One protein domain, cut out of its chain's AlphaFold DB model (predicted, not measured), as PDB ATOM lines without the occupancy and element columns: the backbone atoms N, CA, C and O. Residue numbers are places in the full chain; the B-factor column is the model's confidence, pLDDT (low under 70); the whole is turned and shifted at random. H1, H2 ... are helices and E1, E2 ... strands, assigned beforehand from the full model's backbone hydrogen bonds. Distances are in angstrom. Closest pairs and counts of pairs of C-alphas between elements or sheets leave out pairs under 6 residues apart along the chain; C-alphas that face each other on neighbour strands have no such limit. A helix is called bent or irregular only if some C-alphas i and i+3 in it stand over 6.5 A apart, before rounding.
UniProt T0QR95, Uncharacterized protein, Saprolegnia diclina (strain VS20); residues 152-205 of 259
ATOM      1  N   GLN A 152     165.945 206.787 253.674       77.31
ATOM      2  CA  GLN A 152     166.198 208.116 253.148       77.31
ATOM      3  C   GLN A 152     167.678 208.480 253.155       77.31
ATOM      4  O   GLN A 152     168.046 209.339 252.384       77.31
ATOM      5  N   ARG A 153     168.571 207.834 253.917       87.62
ATOM      6  CA  ARG A 153     169.954 208.336 254.070       87.62
ATOM      7  C   ARG A 153     170.938 207.698 253.091       87.62
ATOM      8  O   ARG A 153     170.863 206.513 252.767       87.62
ATOM      9  N   CYS A 154     171.896 208.479 252.613       92.00
ATOM     10  CA  CYS A 154     172.939 208.013 251.701       92.00
ATOM     11  C   CYS A 154     173.877 206.959 252.333       92.00
ATOM     12  O   CYS A 154     174.460 207.193 253.388       92.00
ATOM     13  N   ARG A 155     174.122 205.838 251.635       88.69
ATOM     14  CA  ARG A 155     175.020 204.732 252.057       88.69
ATOM     15  C   ARG A 155     176.492 204.935 251.667       88.69
ATOM     16  O   ARG A 155     177.199 203.973 251.357       88.69
ATOM     17  N   TYR A 156     176.966 206.177 251.622       91.69
ATOM     18  CA  TYR A 156     178.364 206.436 251.267       91.69
ATOM     19  C   TYR A 156     179.312 205.889 252.343       91.69
ATOM     20  O   TYR A 156     178.989 205.901 253.527       91.69
ATOM     21  N   LYS A 157     180.464 205.354 251.921       85.88
ATOM     22  CA  LYS A 157     181.359 204.576 252.797       85.88
ATOM     23  C   LYS A 157     182.184 205.451 253.745       85.88
ATOM     24  O   LYS A 157     182.602 204.968 254.794       85.88
ATOM     25  N   THR A 158     182.418 206.709 253.380       82.56
ATOM     26  CA  THR A 158     183.253 207.642 254.143       82.56
ATOM     27  C   THR A 158     182.354 208.578 254.949       82.56
ATOM     28  O   THR A 158     181.850 209.566 254.424       82.56
ATOM     29  N   GLY A 159     182.126 208.237 256.220       81.19
ATOM     30  CA  GLY A 159     181.295 209.023 257.137       81.19
ATOM     31  C   GLY A 159     179.783 208.837 256.945       81.19
ATOM     32  O   GLY A 159     179.301 208.401 255.900       81.19
ATOM     33  N   THR A 160     179.009 209.155 257.983       83.38
ATOM     34  CA  THR A 160     177.541 209.090 257.947       83.38
ATOM     35  C   THR A 160     176.986 210.299 257.204       83.38
ATOM     36  O   THR A 160     176.742 211.351 257.792       83.38
ATOM     37  N   CYS A 161     176.799 210.158 255.895       90.94
ATOM     38  CA  CYS A 161     176.146 211.180 255.088       90.94
ATOM     39  C   CYS A 161     174.687 211.360 255.538       90.94
ATOM     40  O   CYS A 161     173.912 210.405 255.588       90.94
ATOM     41  N   THR A 162     174.316 212.592 255.880       89.56
ATOM     42  CA  THR A 162     172.961 212.948 256.323       89.56
ATOM     43  C   THR A 162     172.003 213.216 255.165       89.56
ATOM     44  O   THR A 162     170.798 213.228 255.387       89.56
ATOM     45  N   ASN A 163     172.530 213.388 253.951       90.69
ATOM     46  CA  ASN A 163     171.746 213.734 252.769       90.69
ATOM     47  C   ASN A 163     170.829 212.598 252.323       90.69
ATOM     48  O   ASN A 163     171.164 211.409 252.445       90.69
ATOM     49  N   GLU A 164     169.720 213.001 251.707       91.81
ATOM     50  CA  GLU A 164     168.723 212.080 251.199       91.81
ATOM     51  C   GLU A 164     169.204 211.302 249.965       91.81
ATOM     52  O   GLU A 164     169.976 211.807 249.144       91.81
ATOM     53  N   ARG A 165     168.770 210.047 249.826       92.31
ATOM     54  CA  ARG A 165     169.017 209.222 248.640       92.31
ATOM     55  C   ARG A 165     168.359 209.867 247.421       92.31
ATOM     56  O   ARG A 165     167.194 210.248 247.474       92.31
ATOM     57  N   ALA A 166     169.083 209.939 246.306       92.19
ATOM     58  CA  ALA A 166     168.532 210.504 245.076       92.19
ATOM     59  C   ALA A 166     167.406 209.615 244.521       92.19
ATOM     60  O   ALA A 166     167.547 208.389 244.492       92.19
ATOM     61  N   ARG A 167     166.308 210.215 244.050       90.69
ATOM     62  CA  ARG A 167     165.245 209.494 243.333       90.69
ATOM     63  C   ARG A 167     165.618 209.313 241.866       90.69
ATOM     64  O   ARG A 167     166.002 210.260 241.187       90.69
ATOM     65  N   LYS A 168     165.486 208.086 241.369       91.88
ATOM     66  CA  LYS A 168     165.508 207.776 239.938       91.88
ATOM     67  C   LYS A 168     164.127 208.104 239.337       91.88
ATOM     68  O   LYS A 168     163.145 208.013 240.068       91.88
ATOM     69  N   PRO A 169     164.011 208.389 238.023       92.75
ATOM     70  CA  PRO A 169     162.714 208.623 237.368       92.75
ATOM     71  C   PRO A 169     161.689 207.491 237.528       92.75
ATOM     72  O   PRO A 169     160.496 207.720 237.414       92.75
ATOM     73  N   ASN A 170     162.147 206.274 237.827       90.75
ATOM     74  CA  ASN A 170     161.300 205.094 238.020       90.75
ATOM     75  C   ASN A 170     160.788 204.963 239.473       90.75
ATOM     76  O   ASN A 170     160.586 203.844 239.936       90.75
ATOM     77  N   ASP A 171     160.745 206.059 240.236       85.06
ATOM     78  CA  ASP A 171     160.455 206.113 241.683       85.06
ATOM     79  C   ASP A 171     161.347 205.250 242.598       85.06
ATOM     80  O   ASP A 171     161.158 205.186 243.813       85.06
ATOM     81  N   MET A 172     162.392 204.629 242.051       88.44
ATOM     82  CA  MET A 172     163.383 203.891 242.828       88.44
ATOM     83  C   MET A 172     164.468 204.817 243.377       88.44
ATOM     84  O   MET A 172     165.054 205.615 242.648       88.44
ATOM     85  N   TYR A 173     164.823 204.650 244.648       89.56
ATOM     86  CA  TYR A 173     165.928 205.387 245.259       89.56
ATOM     87  C   TYR A 173     167.293 204.801 244.878       89.56
ATOM     88  O   TYR A 173     167.508 203.586 244.884       89.56
ATOM     89  N   HIS A 174     168.252 205.678 244.595       91.81
ATOM     90  CA  HIS A 174     169.662 205.325 244.491       91.81
ATOM     91  C   HIS A 174     170.241 204.958 245.863       91.81
ATOM     92  O   HIS A 174     169.741 205.369 246.900       91.81
ATOM     93  N   SER A 175     171.349 204.213 245.898       90.75
ATOM     94  CA  SER A 175     172.058 203.921 247.156       90.75
ATOM     95  C   SER A 175     172.763 205.149 247.751       90.75
ATOM     96  O   SER A 175     173.053 205.183 248.950       90.75
ATOM     97  N   LEU A 176     173.043 206.147 246.915       93.56
ATOM     98  CA  LEU A 176     173.799 207.355 247.226       93.56
ATOM     99  C   LEU A 176     172.888 208.585 247.098       93.56
ATOM    100  O   LEU A 176     171.910 208.570 246.348       93.56
ATOM    101  N   CYS A 177     173.218 209.656 247.818       94.50
ATOM    102  CA  CYS A 177     172.628 210.972 247.578       94.50
ATOM    103  C   CYS A 177     173.125 211.565 246.257       94.50
ATOM    104  O   CYS A 177     174.128 211.104 245.699       94.50
ATOM    105  N   GLU A 178     172.465 212.626 245.792       93.69
ATOM    106  CA  GLU A 178     172.817 213.273 244.523       93.69
ATOM    107  C   GLU A 178     174.264 213.782 244.531       93.69
ATOM    108  O   GLU A 178     175.032 213.488 243.618       93.69
ATOM    109  N   LYS A 179     174.693 214.411 245.633       93.88
ATOM    110  CA  LYS A 179     176.076 214.876 245.811       93.88
ATOM    111  C   LYS A 179     177.104 213.765 245.565       93.88
ATOM    112  O   LYS A 179     178.051 213.944 244.804       93.88
ATOM    113  N   HIS A 180     176.915 212.597 246.179       95.94
ATOM    114  CA  HIS A 180     177.857 211.488 246.013       95.94
ATOM    115  C   HIS A 180     177.738 210.799 244.653       95.94
ATOM    116  O   HIS A 180     178.743 210.310 244.142       95.94
ATOM    117  N   ARG A 181     176.550 210.775 244.041       94.81
ATOM    118  CA  ARG A 181     176.358 210.272 242.674       94.81
ATOM    119  C   ARG A 181     177.150 211.109 241.666       94.81
ATOM    120  O   ARG A 181     177.838 210.549 240.813       94.81
ATOM    121  N   LEU A 182     177.101 212.430 241.798       94.00
ATOM    122  CA  LEU A 182     177.843 213.349 240.939       94.00
ATOM    123  C   LEU A 182     179.353 213.248 241.169       94.00
ATOM    124  O   LEU A 182     180.097 213.103 240.201       94.00
ATOM    125  N   LEU A 183     179.802 213.206 242.429       94.12
ATOM    126  CA  LEU A 183     181.220 213.011 242.747       94.12
ATOM    127  C   LEU A 183     181.749 211.676 242.204       94.12
ATOM    128  O   LEU A 183     182.851 211.613 241.664       94.12
ATOM    129  N   HIS A 184     180.954 210.609 242.299       94.25
ATOM    130  CA  HIS A 184     181.300 209.316 241.722       94.25
ATOM    131  C   HIS A 184     181.449 209.403 240.197       94.25
ATOM    132  O   HIS A 184     182.444 208.929 239.654       94.25
ATOM    133  N   ASN A 185     180.510 210.051 239.502       94.88
ATOM    134  CA  ASN A 185     180.597 210.260 238.053       94.88
ATOM    135  C   ASN A 185     181.815 211.107 237.663       94.88
ATOM    136  O   ASN A 185     182.486 210.804 236.679       94.88
ATOM    137  N   PHE A 186     182.121 212.147 238.437       95.06
ATOM    138  CA  PHE A 186     183.302 212.981 238.237       95.06
ATOM    139  C   PHE A 186     184.596 212.171 238.392       95.06
ATOM    140  O   PHE A 186     185.445 212.174 237.500       95.06
ATOM    141  N   ASN A 187     184.714 211.402 239.475       95.12
ATOM    142  CA  ASN A 187     185.867 210.537 239.716       95.12
ATOM    143  C   ASN A 187     186.017 209.472 238.624       95.12
ATOM    144  O   ASN A 187     187.133 209.227 238.171       95.12
ATOM    145  N   GLN A 188     184.906 208.899 238.153       95.62
ATOM    146  CA  GLN A 188     184.900 207.947 237.047       95.62
ATOM    147  C   GLN A 188     185.425 208.588 235.755       95.62
ATOM    148  O   GLN A 188     186.340 208.052 235.136       95.62
ATOM    149  N   ARG A 189     184.932 209.780 235.386       96.31
ATOM    150  CA  ARG A 189     185.416 210.524 234.208       96.31
ATOM    151  C   ARG A 189     186.906 210.839 234.308       96.31
ATOM    152  O   ARG A 189     187.632 210.661 233.333       96.31
ATOM    153  N   ASN A 190     187.370 211.271 235.479       94.50
ATOM    154  CA  ASN A 190     188.786 211.536 235.728       94.50
ATOM    155  C   ASN A 190     189.647 210.283 235.595       94.50
ATOM    156  O   ASN A 190     190.691 210.320 234.942       94.50
ATOM    157  N   PHE A 191     189.204 209.172 236.180       96.44
ATOM    158  CA  PHE A 191     189.878 207.889 236.046       96.44
ATOM    159  C   PHE A 191     189.947 207.449 234.578       96.44
ATOM    160  O   PHE A 191     191.021 207.092 234.099       96.44
ATOM    161  N   ASP A 192     188.850 207.566 233.828       96.38
ATOM    162  CA  ASP A 192     188.794 207.192 232.412       96.38
ATOM    163  C   ASP A 192     189.644 208.107 231.518       96.38
ATOM    164  O   ASP A 192     190.203 207.647 230.522       96.38
ATOM    165  N   ARG A 193     189.773 209.400 231.853       95.94
ATOM    166  CA  ARG A 193     190.705 210.325 231.182       95.94
ATOM    167  C   ARG A 193     192.154 209.906 231.413       95.94
ATOM    168  O   ARG A 193     192.885 209.724 230.443       95.94
ATOM    169  N   LYS A 194     192.544 209.680 232.672       93.62
ATOM    170  CA  LYS A 194     193.897 209.220 233.030       93.62
ATOM    171  C   LYS A 194     194.227 207.887 232.365       93.62
ATOM    172  O   LYS A 194     195.277 207.745 231.753       93.62
ATOM    173  N   LYS A 195     193.292 206.937 232.402       95.06
ATOM    174  CA  LYS A 195     193.440 205.625 231.764       95.06
ATOM    175  C   LYS A 195     193.632 205.732 230.248       95.06
ATOM    176  O   LYS A 195     194.427 204.984 229.692       95.06
ATOM    177  N   ARG A 196     192.922 206.645 229.574       94.75
ATOM    178  CA  ARG A 196     193.105 206.900 228.135       94.75
ATOM    179  C   ARG A 196     194.442 207.569 227.824       94.75
ATOM    180  O   ARG A 196     195.070 207.173 226.854       94.75
ATOM    181  N   ALA A 197     194.878 208.530 228.636       91.94
ATOM    182  CA  ALA A 197     196.179 209.178 228.463       91.94
ATOM    183  C   ALA A 197     197.335 208.174 228.598       91.94
ATOM    184  O   ALA A 197     198.188 208.116 227.723       91.94
ATOM    185  N   ILE A 198     197.302 207.316 229.624       92.81
ATOM    186  CA  ILE A 198     198.327 206.279 229.833       92.81
ATOM    187  C   ILE A 198     198.386 205.306 228.649       92.81
ATOM    188  O   ILE A 198     199.469 204.961 228.202       92.81
ATOM    189  N   ARG A 199     197.234 204.884 228.108       92.88
ATOM    190  CA  ARG A 199     197.212 203.996 226.932       92.88
ATOM    191  C   ARG A 199     197.870 204.618 225.704       92.88
ATOM    192  O   ARG A 199     198.564 203.905 225.003       92.88
ATOM    193  N   LYS A 200     197.656 205.917 225.471       91.38
ATOM    194  CA  LYS A 200     198.281 206.625 224.348       91.38
ATOM    195  C   LYS A 200     199.798 206.712 224.499       91.38
ATOM    196  O   LYS A 200     200.495 206.468 223.532       91.38
ATOM    197  N   LEU A 201     200.283 207.005 225.708       90.31
ATOM    198  CA  LEU A 201     201.724 207.065 225.979       90.31
ATOM    199  C   LEU A 201     202.404 205.707 225.765       90.31
ATOM    200  O   LEU A 201     203.474 205.652 225.182       90.31
ATOM    201  N   LEU A 202     201.758 204.616 226.191       91.75
ATOM    202  CA  LEU A 202     202.279 203.264 225.965       91.75
ATOM    203  C   LEU A 202     202.251 202.864 224.482       91.75
ATOM    204  O   LEU A 202     203.153 202.186 224.018       91.75
ATOM    205  N   GLU A 203     201.221 203.269 223.734       90.75
ATOM    206  CA  GLU A 203     201.132 202.987 222.293       90.75
ATOM    207  C   GLU A 203     202.198 203.746 221.489       90.75
ATOM    208  O   GLU A 203     202.735 203.201 220.534       90.75
ATOM    209  N   GLU A 204     202.541 204.967 221.903       82.12
ATOM    210  CA  GLU A 204     203.610 205.766 221.296       82.12
ATOM    211  C   GLU A 204     205.009 205.189 221.585       82.12
ATOM    212  O   GLU A 204     205.863 205.177 220.699       82.12
ATOM    213  N   GLU A 205     205.234 204.655 222.791       77.50
ATOM    214  CA  GLU A 205     206.499 204.014 223.183       77.50
ATOM    215  C   GLU A 205     206.749 202.691 222.434       77.50
ATOM    216  O   GLU A 205     207.877 202.396 222.041       77.50
TER     217      GLU A 205
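This is residues 152 to 205 of the 259 residues of an uncharacterized protein of Saprolegnia diclina (strain VS20) (UniProt T0QR95). The model looks like a T: a small head of loop and strand hairpin makes the crossbar, and one long helix, H1, sticks out from it as the stem. The hairpin of E1 and E2 makes one side of the head, a loop of residues 152 to 164 makes the other, and residues 185 to 205 of H1 stand free of everything else. The printed part has 54 residues, with two named strands and then one named helix, in the order E1, E2, H1; the sheet's order is E1 - E2, antiparallel, and the class is mixed, helices and strands. The whole is extended, with a radius of gyration of the C-alphas of 16.1 A, and its flat outline spans 50 by 28 by 11 A.

Begin with the sheet, at C-alpha 165 at (169.017, 209.222, 248.640), where E1 starts; it covers residues 165 to 167. E2 covers residues 173 to 177 and is 9.0 A long from first to last C-alpha. Next find C-alpha 178 at (172.817, 213.273, 244.523), where H1 starts; it covers residues 178 to 205. From there H1 runs 40.9 A to C-alpha 205 at (206.499, 204.014, 223.183), and it is not bent.

Look first at E1 and E2, antiparallel neighbours that form a hairpin, with 133 degrees between their directions. Their C-alphas 165 and 177 face each other at 4.2 A, and C-alphas 167 and 173 do so at 4.6 A. Across the pair you will find N 166 and O 176 at 3.1 A, and N 174 and O 166 at 2.8 A, both within hydrogen-bond range. The link from E1 to E2 is tight, with 5 residues between them. The link from E2 to H1 is tight, with 0 residues between them. The closest C-alphas of E1 and H1 are those of Ala 166 and Glu 178, 5.1 A apart, and 2 pairs of their C-alphas are within 8 A. Within H1, every O i to N i+4 pair is within hydrogen-bond range.

The two C-alphas farthest apart are those of Gln 152 and Glu 205, at 50.4 A, the first and last printed residues. Without the part that stands free, the body is 33 residues spanning 28 by 18 by 11 A, with a radius of gyration of 9.0 A. The printed part has no cut, and neither link between named elements is long. The mean pLDDT of the printed part is 91.2, and no printed residue is under 70.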